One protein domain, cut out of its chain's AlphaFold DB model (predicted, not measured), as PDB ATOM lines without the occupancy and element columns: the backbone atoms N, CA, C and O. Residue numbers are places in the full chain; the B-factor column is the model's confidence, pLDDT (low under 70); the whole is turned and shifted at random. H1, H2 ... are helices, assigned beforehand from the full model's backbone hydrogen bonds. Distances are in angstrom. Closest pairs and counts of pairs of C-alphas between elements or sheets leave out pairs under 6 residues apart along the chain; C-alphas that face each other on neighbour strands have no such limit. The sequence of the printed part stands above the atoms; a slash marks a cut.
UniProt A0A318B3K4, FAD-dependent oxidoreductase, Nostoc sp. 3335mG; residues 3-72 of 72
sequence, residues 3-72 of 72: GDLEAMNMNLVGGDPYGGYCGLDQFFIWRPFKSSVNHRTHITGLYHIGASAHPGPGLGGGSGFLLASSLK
ATOM      1  N   GLY A   3      15.899   4.583  25.904       95.75
ATOM      2  CA  GLY A   3      16.052   3.169  26.256       95.75
ATOM      3  C   GLY A   3      17.465   2.794  26.720       95.75
ATOM      4  O   GLY A   3      17.604   1.996  27.640       95.75
ATOM      5  N   ASP A   4      18.513   3.401  26.153       95.62
ATOM      6  CA  ASP A   4      19.895   3.142  26.591       95.62
ATOM      7  C   ASP A   4      20.128   3.664  28.016       95.62
ATOM      8  O   ASP A   4      20.798   3.008  28.807       95.62
ATOM      9  N   LEU A   5      19.560   4.827  28.362       92.12
ATOM     10  CA  LEU A   5      19.665   5.396  29.710       92.12
ATOM     11  C   LEU A   5      18.963   4.507  30.742       92.12
ATOM     12  O   LEU A   5      19.549   4.189  31.775       92.12
ATOM     13  N   GLU A   6      17.748   4.059  30.437       93.31
ATOM     14  CA  GLU A   6      16.996   3.138  31.291       93.31
ATOM     15  C   GLU A   6      17.711   1.782  31.450       93.31
ATOM     16  O   GLU A   6      17.768   1.233  32.550       93.31
ATOM     17  N   ALA A   7      18.342   1.276  30.382       95.00
ATOM     18  CA  ALA A   7      19.149   0.055  30.422       95.00
ATOM     19  C   ALA A   7      20.442   0.212  31.242       95.00
ATOM     20  O   ALA A   7      20.891  -0.741  31.879       95.00
ATOM     21  N   MET A   8      21.049   1.403  31.241       93.94
ATOM     22  CA  MET A   8      22.237   1.707  32.046       93.94
ATOM     23  C   MET A   8      21.912   1.851  33.535       93.94
ATOM     24  O   MET A   8      22.741   1.516  34.382       93.94
ATOM     25  N   ASN A   9      20.738   2.389  33.869       88.56
ATOM     26  CA  ASN A   9      20.319   2.613  35.243       88.56
ATOM     27  C   ASN A   9      18.794   2.549  35.343       88.56
ATOM     28  O   ASN A   9      18.091   3.419  34.838       88.56
ATOM     29  N   MET A  10      18.303   1.564  36.093       88.38
ATOM     30  CA  MET A  10      16.874   1.306  36.304       88.38
ATOM     31  C   MET A  10      16.087   2.479  36.911       88.38
ATOM     32  O   MET A  10      14.863   2.485  36.853       88.38
ATOM     33  N   ASN A  11      16.764   3.464  37.509       84.00
ATOM     34  CA  ASN A  11      16.116   4.672  38.022       84.00
ATOM     35  C   ASN A  11      15.825   5.707  36.921       84.00
ATOM     36  O   ASN A  11      15.094   6.660  37.172       84.00
ATOM     37  N   LEU A  12      16.383   5.531  35.719       87.81
ATOM     38  CA  LEU A  12      16.205   6.405  34.560       87.81
ATOM     39  C   LEU A  12      15.037   5.925  33.691       87.81
ATOM     40  O   LEU A  12      15.194   5.725  32.489       87.81
ATOM     41  N   VAL A  13      13.878   5.683  34.308       88.31
ATOM     42  CA  VAL A  13      12.681   5.152  33.634       88.31
ATOM     43  C   VAL A  13      12.284   6.065  32.474       88.31
ATOM     44  O   VAL A  13      12.190   7.282  32.641       88.31
ATOM     45  N   GLY A  14      12.088   5.507  31.279       90.69
ATOM     46  CA  GLY A  14      11.832   6.288  30.067       90.69
ATOM     47  C   GLY A  14      12.977   7.231  29.680       90.69
ATOM     48  O   GLY A  14      12.762   8.166  28.909       90.69
ATOM     49  N   GLY A  15      14.180   7.016  30.219       89.75
ATOM     50  CA  GLY A  15      15.354   7.866  30.057       89.75
ATOM     51  C   GLY A  15      15.383   9.122  30.930       89.75
ATOM     52  O   GLY A  15      16.169  10.018  30.631       89.75
ATOM     53  N   ASP A  16      14.549   9.219  31.972       87.12
ATOM     54  CA  ASP A  16      14.458  10.412  32.823       87.12
ATOM     55  C   ASP A  16      15.653  10.557  33.800       87.12
ATOM     56  O   ASP A  16      15.746   9.797  34.766       87.12
ATOM     57  N   PRO A  17      16.549  11.555  33.632       80.38
ATOM     58  CA  PRO A  17      17.666  11.804  34.552       80.38
ATOM     59  C   PRO A  17      17.246  12.466  35.868       80.38
ATOM     60  O   PRO A  17      18.061  12.588  36.786       80.38
ATOM     61  N   TYR A  18      16.005  12.937  35.951       81.06
ATOM     62  CA  TYR A  18      15.490  13.677  37.088       81.06
ATOM     63  C   TYR A  18      14.892  12.746  38.147       81.06
ATOM     64  O   TYR A  18      14.891  13.103  39.324       81.06
ATOM     65  N   GLY A  19      14.489  11.525  37.786       76.38
ATOM     66  CA  GLY A  19      13.939  10.558  38.738       76.38
ATOM     67  C   GLY A  19      12.638  11.060  39.372       76.38
ATOM     68  O   GLY A  19      12.397  10.832  40.564       76.38
ATOM     69  N   GLY A  20      11.831  11.802  38.604       73.50
ATOM     70  CA  GLY A  20      10.586  12.405  39.075       73.50
ATOM     71  C   GLY A  20      10.037  13.511  38.169       73.50
ATOM     72  O   GLY A  20      10.729  14.061  37.320       73.50
ATOM     73  N   TYR A  21       8.769  13.875  38.379       75.38
ATOM     74  CA  TYR A  21       8.100  14.937  37.631       75.38
ATOM     75  C   TYR A  21       8.453  16.326  38.176       75.38
ATOM     76  O   TYR A  21       8.281  16.598  39.364       75.38
ATOM     77  N   CYS A  22       8.879  17.230  37.289       76.62
ATOM     78  CA  CYS A  22       9.180  18.635  37.600       76.62
ATOM     79  C   CYS A  22       7.957  19.564  37.682       76.62
ATOM     80  O   CYS A  22       8.105  20.785  37.616       76.62
ATOM     81  N   GLY A  23       6.749  19.009  37.793       77.31
ATOM     82  CA  GLY A  23       5.524  19.783  37.963       77.31
ATOM     83  C   GLY A  23       5.344  20.312  39.385       77.31
ATOM     84  O   GLY A  23       5.854  19.755  40.359       77.31
ATOM     85  N   LEU A  24       4.591  21.409  39.508       75.31
ATOM     86  CA  LEU A  24       4.284  22.055  40.791       75.31
ATOM     87  C   LEU A  24       3.570  21.114  41.769       75.31
ATOM     88  O   LEU A  24       3.772  21.181  42.981       75.31
ATOM     89  N   ASP A  25       2.733  20.242  41.227       73.56
ATOM     90  CA  ASP A  25       2.018  19.203  41.943       73.56
ATOM     91  C   ASP A  25       2.982  18.222  42.616       73.56
ATOM     92  O   ASP A  25       2.881  18.070  43.824       73.56
ATOM     93  N   GLN A  26       3.961  17.637  41.918       73.44
ATOM     94  CA  GLN A  26       4.924  16.718  42.547       73.44
ATOM     95  C   GLN A  26       5.977  17.449  43.407       73.44
ATOM     96  O   GLN A  26       6.423  16.926  44.431       73.44
ATOM     97  N   PHE A  27       6.376  18.673  43.038       72.31
ATOM     98  CA  PHE A  27       7.412  19.415  43.771       72.31
ATOM     99  C   PHE A  27       6.929  20.049  45.076       72.31
ATOM    100  O   PHE A  27       7.692  20.108  46.046       72.31
ATOM    101  N   PHE A  28       5.693  20.556  45.102       68.88
ATOM    102  CA  PHE A  28       5.208  21.399  46.197       68.88
ATOM    103  C   PHE A  28       3.961  20.849  46.891       68.88
ATOM    104  O   PHE A  28       3.898  20.901  48.117       68.88
ATOM    105  N   ILE A  29       2.980  20.330  46.147       66.50
ATOM    106  CA  ILE A  29       1.658  19.984  46.706       66.50
ATOM    107  C   ILE A  29       1.618  18.528  47.198       66.50
ATOM    108  O   ILE A  29       1.209  18.242  48.323       66.50
ATOM    109  N   TRP A  30       2.078  17.611  46.357       62.75
ATOM    110  CA  TRP A  30       2.115  16.168  46.534       62.75
ATOM    111  C   TRP A  30       3.561  15.686  46.449       62.75
ATOM    112  O   TRP A  30       3.986  15.059  45.481       62.75
ATOM    113  N   ARG A  31       4.317  15.917  47.529       70.38
ATOM    114  CA  ARG A  31       5.472  15.053  47.824       70.38
ATOM    115  C   ARG A  31       5.013  13.586  47.833       70.38
ATOM    116  O   ARG A  31       3.814  13.370  48.032       70.38
ATOM    117  N   PRO A  32       5.918  12.591  47.685       66.38
ATOM    118  CA  PRO A  32       5.535  11.182  47.540       66.38
ATOM    119  C   PRO A  32       4.408  10.737  48.484       66.38
ATOM    120  O   PRO A  32       3.527   9.994  48.063       66.38
ATOM    121  N   PHE A  33       4.363  11.282  49.713       70.88
ATOM    122  CA  PHE A  33       3.172  11.262  50.564       70.88
ATOM    123  C   PHE A  33       2.840  12.640  51.171       70.88
ATOM    124  O   PHE A  33       3.726  13.420  51.517       70.88
ATOM    125  N   LYS A  34       1.545  12.903  51.414       69.19
ATOM    126  CA  LYS A  34       1.042  14.092  52.147       69.19
ATOM    127  C   LYS A  34       1.703  14.291  53.515       69.19
ATOM    128  O   LYS A  34       1.866  15.416  53.970       69.19
ATOM    129  N   SER A  35       2.040  13.193  54.186       74.44
ATOM    130  CA  SER A  35       2.656  13.178  55.514       74.44
ATOM    131  C   SER A  35       4.185  13.233  55.477       74.44
ATOM    132  O   SER A  35       4.819  13.157  56.529       74.44
ATOM    133  N   SER A  36       4.803  13.335  54.295       73.81
ATOM    134  CA  SER A  36       6.258  13.384  54.168       73.81
ATOM    135  C   SER A  36       6.810  14.684  54.750       73.81
ATOM    136  O   SER A  36       6.645  15.768  54.187       73.81
ATOM    137  N   VAL A  37       7.528  14.567  55.869       79.12
ATOM    138  CA  VAL A  37       8.230  15.686  56.505       79.12
ATOM    139  C   VAL A  37       9.723  15.567  56.222       79.12
ATOM    140  O   VAL A  37      10.398  14.686  56.756       79.12
ATOM    141  N   ASN A  38      10.257  16.494  55.425       80.56
ATOM    142  CA  ASN A  38      11.659  16.502  54.998       80.56
ATOM    143  C   ASN A  38      12.074  15.131  54.423       80.56
ATOM    144  O   ASN A  38      11.389  14.591  53.560       80.56
ATOM    145  N   HIS A  39      13.177  14.571  54.922       86.62
ATOM    146  CA  HIS A  39      13.740  13.280  54.522       86.62
ATOM    147  C   HIS A  39      13.258  12.111  55.391       86.62
ATOM    148  O   HIS A  39      13.757  11.001  55.239       86.62
ATOM    149  N   ARG A  40      12.356  12.339  56.358       88.12
ATOM    150  CA  ARG A  40      11.939  11.290  57.300       88.12
ATOM    151  C   ARG A  40      11.005  10.290  56.634       88.12
ATOM    152  O   ARG A  40      10.071  10.670  55.932       88.12
ATOM    153  N   THR A  41      11.233   9.016  56.928       87.38
ATOM    154  CA  THR A  41      10.283   7.945  56.623       87.38
ATOM    155  C   THR A  41       9.420   7.631  57.850       87.38
ATOM    156  O   THR A  41       9.620   8.191  58.929       87.38
ATOM    157  N   HIS A  42       8.448   6.734  57.693       87.62
ATOM    158  CA  HIS A  42       7.649   6.217  58.809       87.62
ATOM    159  C   HIS A  42       8.437   5.240  59.705       87.62
ATOM    160  O   HIS A  42       7.953   4.871  60.770       87.62
ATOM    161  N   ILE A  43       9.637   4.825  59.282       90.00
ATOM    162  CA  ILE A  43      10.537   3.964  60.048       90.00
ATOM    163  C   ILE A  43      11.532   4.854  60.796       90.00
ATOM    164  O   ILE A  43      12.255   5.657  60.200       90.00
ATOM    165  N   THR A  44      11.585   4.709  62.118       90.44
ATOM    166  CA  THR A  44      12.495   5.474  62.973       90.44
ATOM    167  C   THR A  44      13.952   5.225  62.585       90.44
ATOM    168  O   THR A  44      14.384   4.083  62.460       90.44
ATOM    169  N   GLY A  45      14.715   6.304  62.396       91.12
ATOM    170  CA  GLY A  45      16.129   6.240  62.011       91.12
ATOM    171  C   GLY A  45      16.384   5.987  60.521       91.12
ATOM    172  O   GLY A  45      17.538   6.039  60.101       91.12
ATOM    173  N   LEU A  46      15.341   5.770  59.709       91.75
ATOM    174  CA  LEU A  46      15.462   5.632  58.259       91.75
ATOM    175  C   LEU A  46      15.044   6.926  57.553       91.75
ATOM    176  O   LEU A  46      13.929   7.432  57.732       91.75
ATOM    177  N   TYR A  47      15.930   7.420  56.692       90.75
ATOM    178  CA  TYR A  47      15.745   8.651  55.932       90.75
ATOM    179  C   TYR A  47      15.889   8.394  54.432       90.75
ATOM    180  O   TYR A  47      16.662   7.533  54.016       90.75
ATOM    181  N   HIS A  48      15.159   9.158  53.623       87.94
ATOM    182  CA  HIS A  48      15.185   9.074  52.167       87.94
ATOM    183  C   HIS A  48      15.779  10.356  51.564       87.94
ATOM    184  O   HIS A  48      15.300  11.467  51.814       87.94
ATOM    185  N   ILE A  49      16.826  10.186  50.757       88.00
ATOM    186  CA  ILE A  49      17.514  11.244  50.005       88.00
ATOM    187  C   ILE A  49      17.682  10.807  48.546       88.00
ATOM    188  O   ILE A  49      17.445   9.651  48.213       88.00
ATOM    189  N   GLY A  50      18.121  11.724  47.693       83.31
ATOM    190  CA  GLY A  50      18.278  11.510  46.254       83.31
ATOM    191  C   GLY A  50      17.404  12.451  45.433       83.31
ATOM    192  O   GLY A  50      16.809  13.380  45.980       83.31
ATOM    193  N   ALA A  51      17.346  12.200  44.125       81.31
ATOM    194  CA  ALA A  51      16.639  13.032  43.151       81.31
ATOM    195  C   ALA A  51      15.109  13.017  43.353       81.31
ATOM    196  O   ALA A  51      14.429  14.024  43.183       81.31
ATOM    197  N   SER A  52      14.559  11.899  43.827       77.62
ATOM    198  CA  SER A  52      13.132  11.782  44.148       77.62
ATOM    199  C   SER A  52      12.762  12.378  45.519       77.62
ATOM    200  O   SER A  52      11.605  12.304  45.935       77.62
ATOM    201  N   ALA A  53      13.724  12.966  46.243       79.81
ATOM    202  CA  ALA A  53      13.505  13.656  47.511       79.81
ATOM    203  C   ALA A  53      13.729  15.166  47.367       79.81
ATOM    204  O   ALA A  53      14.555  15.629  46.586       79.81
ATOM    205  N   HIS A  54      13.028  15.952  48.184       79.12
ATOM    206  CA  HIS A  54      13.235  17.401  48.245       79.12
ATOM    207  C   HIS A  54      14.723  17.747  48.493       79.12
ATOM    208  O   HIS A  54      15.335  17.071  49.319       79.12
ATOM    209  N   PRO A  55      15.336  18.762  47.844       76.38
ATOM    210  CA  PRO A  55      14.757  19.890  47.101       76.38
ATOM    211  C   PRO A  55      14.114  19.547  45.758       76.38
ATOM    212  O   PRO A  55      13.315  20.337  45.266       76.38
ATOM    213  N   GLY A  56      14.403  18.370  45.216       71.50
ATOM    214  CA  GLY A  56      13.892  17.935  43.935       71.50
ATOM    215  C   GLY A  56      14.968  17.223  43.117       71.50
ATOM    216  O   GLY A  56      16.017  16.848  43.648       71.50
ATOM    217  N   PRO A  57      14.698  17.044  41.826       71.25
ATOM    218  CA  PRO A  57      15.367  16.110  40.965       71.25
ATOM    219  C   PRO A  57      16.735  16.571  40.487       71.25
ATOM    220  O   PRO A  57      17.131  17.732  40.601       71.25
ATOM    221  N   GLY A  58      17.429  15.612  39.879       70.38
ATOM    222  CA  GLY A  58      18.779  15.753  39.366       70.38
ATOM    223  C   GLY A  58      19.824  15.162  40.310       70.38
ATOM    224  O   GLY A  58      19.577  14.887  41.484       70.38
ATOM    225  N   LEU A  59      21.034  14.983  39.783       62.03
ATOM    226  CA  LEU A  59      22.192  14.388  40.468       62.03
ATOM    227  C   LEU A  59      22.823  15.312  41.532       62.03
ATOM    228  O   LEU A  59      24.004  15.196  41.856       62.03
ATOM    229  N   GLY A  60      22.062  16.268  42.064       75.94
ATOM    230  CA  GLY A  60      22.530  17.182  43.096       75.94
ATOM    231  C   GLY A  60      22.498  16.534  44.481       75.94
ATOM    232  O   GLY A  60      21.480  15.996  44.905       75.94
ATOM    233  N   GLY A  61      23.579  16.668  45.252       83.56
ATOM    234  CA  GLY A  61      23.661  16.190  46.642       83.56
ATOM    235  C   GLY A  61      22.854  17.005  47.669       83.56
ATOM    236  O   GLY A  61      23.063  16.852  48.872       83.56
ATOM    237  N   GLY A  62      21.958  17.895  47.224       88.50
ATOM    238  CA  GLY A  62      21.265  18.861  48.083       88.50
ATOM    239  C   GLY A  62      20.402  18.211  49.165       88.50
ATOM    240  O   GLY A  62      20.444  18.635  50.317       88.50
ATOM    241  N   SER A  63      19.680  17.138  48.831       87.81
ATOM    242  CA  SER A  63      18.865  16.396  49.803       87.81
ATOM    243  C   SER A  63      19.719  15.755  50.904       87.81
ATOM    244  O   SER A  63      19.383  15.839  52.083       87.81
ATOM    245  N   GLY A  64      20.874  15.188  50.545       90.62
ATOM    246  CA  GLY A  64      21.838  14.652  51.510       90.62
ATOM    247  C   GLY A  64      22.422  15.727  52.430       90.62
ATOM    248  O   GLY A  64      22.481  15.536  53.644       90.62
ATOM    249  N   PHE A  65      22.794  16.881  51.870       91.62
ATOM    250  CA  PHE A  65      23.316  18.013  52.641       91.62
ATOM    251  C   PHE A  65      22.302  18.553  53.665       91.62
ATOM    252  O   PHE A  65      22.656  18.804  54.821       91.62
ATOM    253  N   LEU A  66      21.036  18.703  53.261       90.69
ATOM    254  CA  LEU A  66      19.959  19.159  54.143       90.69
ATOM    255  C   LEU A  66      19.685  18.157  55.268       90.69
ATOM    256  O   LEU A  66      19.595  18.562  56.430       90.69
ATOM    257  N   LEU A  67      19.615  16.858  54.950       92.25
ATOM    258  CA  LEU A  67      19.474  15.815  55.963       92.25
ATOM    259  C   LEU A  67      20.615  15.885  56.980       92.25
ATOM    260  O   LEU A  67      20.345  16.030  58.172       92.25
ATOM    261  N   ALA A  68      21.868  15.841  56.520       93.00
ATOM    262  CA  ALA A  68      23.040  15.855  57.393       93.00
ATOM    263  C   ALA A  68      23.072  17.094  58.301       93.00
ATOM    264  O   ALA A  68      23.425  17.002  59.474       93.00
ATOM    265  N   SER A  69      22.641  18.248  57.786       91.88
ATOM    266  CA  SER A  69      22.545  19.489  58.560       91.88
ATOM    267  C   SER A  69      21.461  19.447  59.643       91.88
ATOM    268  O   SER A  69      21.603  20.123  60.658       91.88
ATOM    269  N   SER A  70      20.398  18.660  59.440       89.69
ATOM    270  CA  SER A  70      19.279  18.514  60.382       89.69
ATOM    271  C   SER A  70      19.486  17.451  61.468       89.69
ATOM    272  O   SER A  70      18.745  17.449  62.444       89.69
ATOM    273  N   LEU A  71      20.454  16.544  61.288       89.00
ATOM    274  CA  LEU A  71      20.763  15.444  62.217       89.00
ATOM    275  C   LEU A  71      21.804  15.812  63.290       89.00
ATOM    276  O   LEU A  71      22.303  14.919  63.972       89.00
ATOM    277  N   LYS A  72      22.160  17.093  63.400       67.81
ATOM    278  CA  LYS A  72      23.100  17.596  64.407       67.81
ATOM    279  C   LYS A  72      22.493  17.629  65.802       67.81
ATOM    280  O   LYS A  72      21.293  17.967  65.907       67.81
TER     281      LYS A  72
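Overview. This is residues 3 to 72 of the 72 residues of the protein "FAD-dependent oxidoreductase" of Nostoc sp. 3335mG (UniProt A0A318B3K4). There is little regular structure: H3, the longest helix, runs out to one end of an elongated coil of loops, H1 is at the other end and H2 is off to one side, far from both. The long loop of residues 30 to 61 runs from H2 toward the end where H3 finishes, then folds back through the middle before H3 begins. The printed part has 70 residues with three named helices, in the order H1, H2, H3, and no named strand; it is all helix by class, though named elements hold only 21 residues. It is only just compact, close to loose, with a radius of gyration of the C-alphas of 13.1 A and spans of 40 by 24 by 20 A.

Along the chain. H3, residues 62 to 70, is 12.5 A long and ends at C-alpha 70 (19.279, 18.514, 60.382). H2 is residues 24 to 29. H1, residues 3 to 8, begins at C-alpha 3 (16.052, 3.169, 26.256).

Arrangement. H3 is apart from H1 and H2, and H1 and H2 are apart. In H1, H2 and H3 every O i to N i+4 pair is within hydrogen-bond range.

Size, cuts and confidence. The C-alphas of Gly 3 and Lys 72, the two farthest apart, are 41.4 A apart. The printed part has no cut. Both links are long, 15 and 32 residues. Mean pLDDT of the printed part is 82.2; residues 28 to 30, 32, 34, 59 and 72 are under 70.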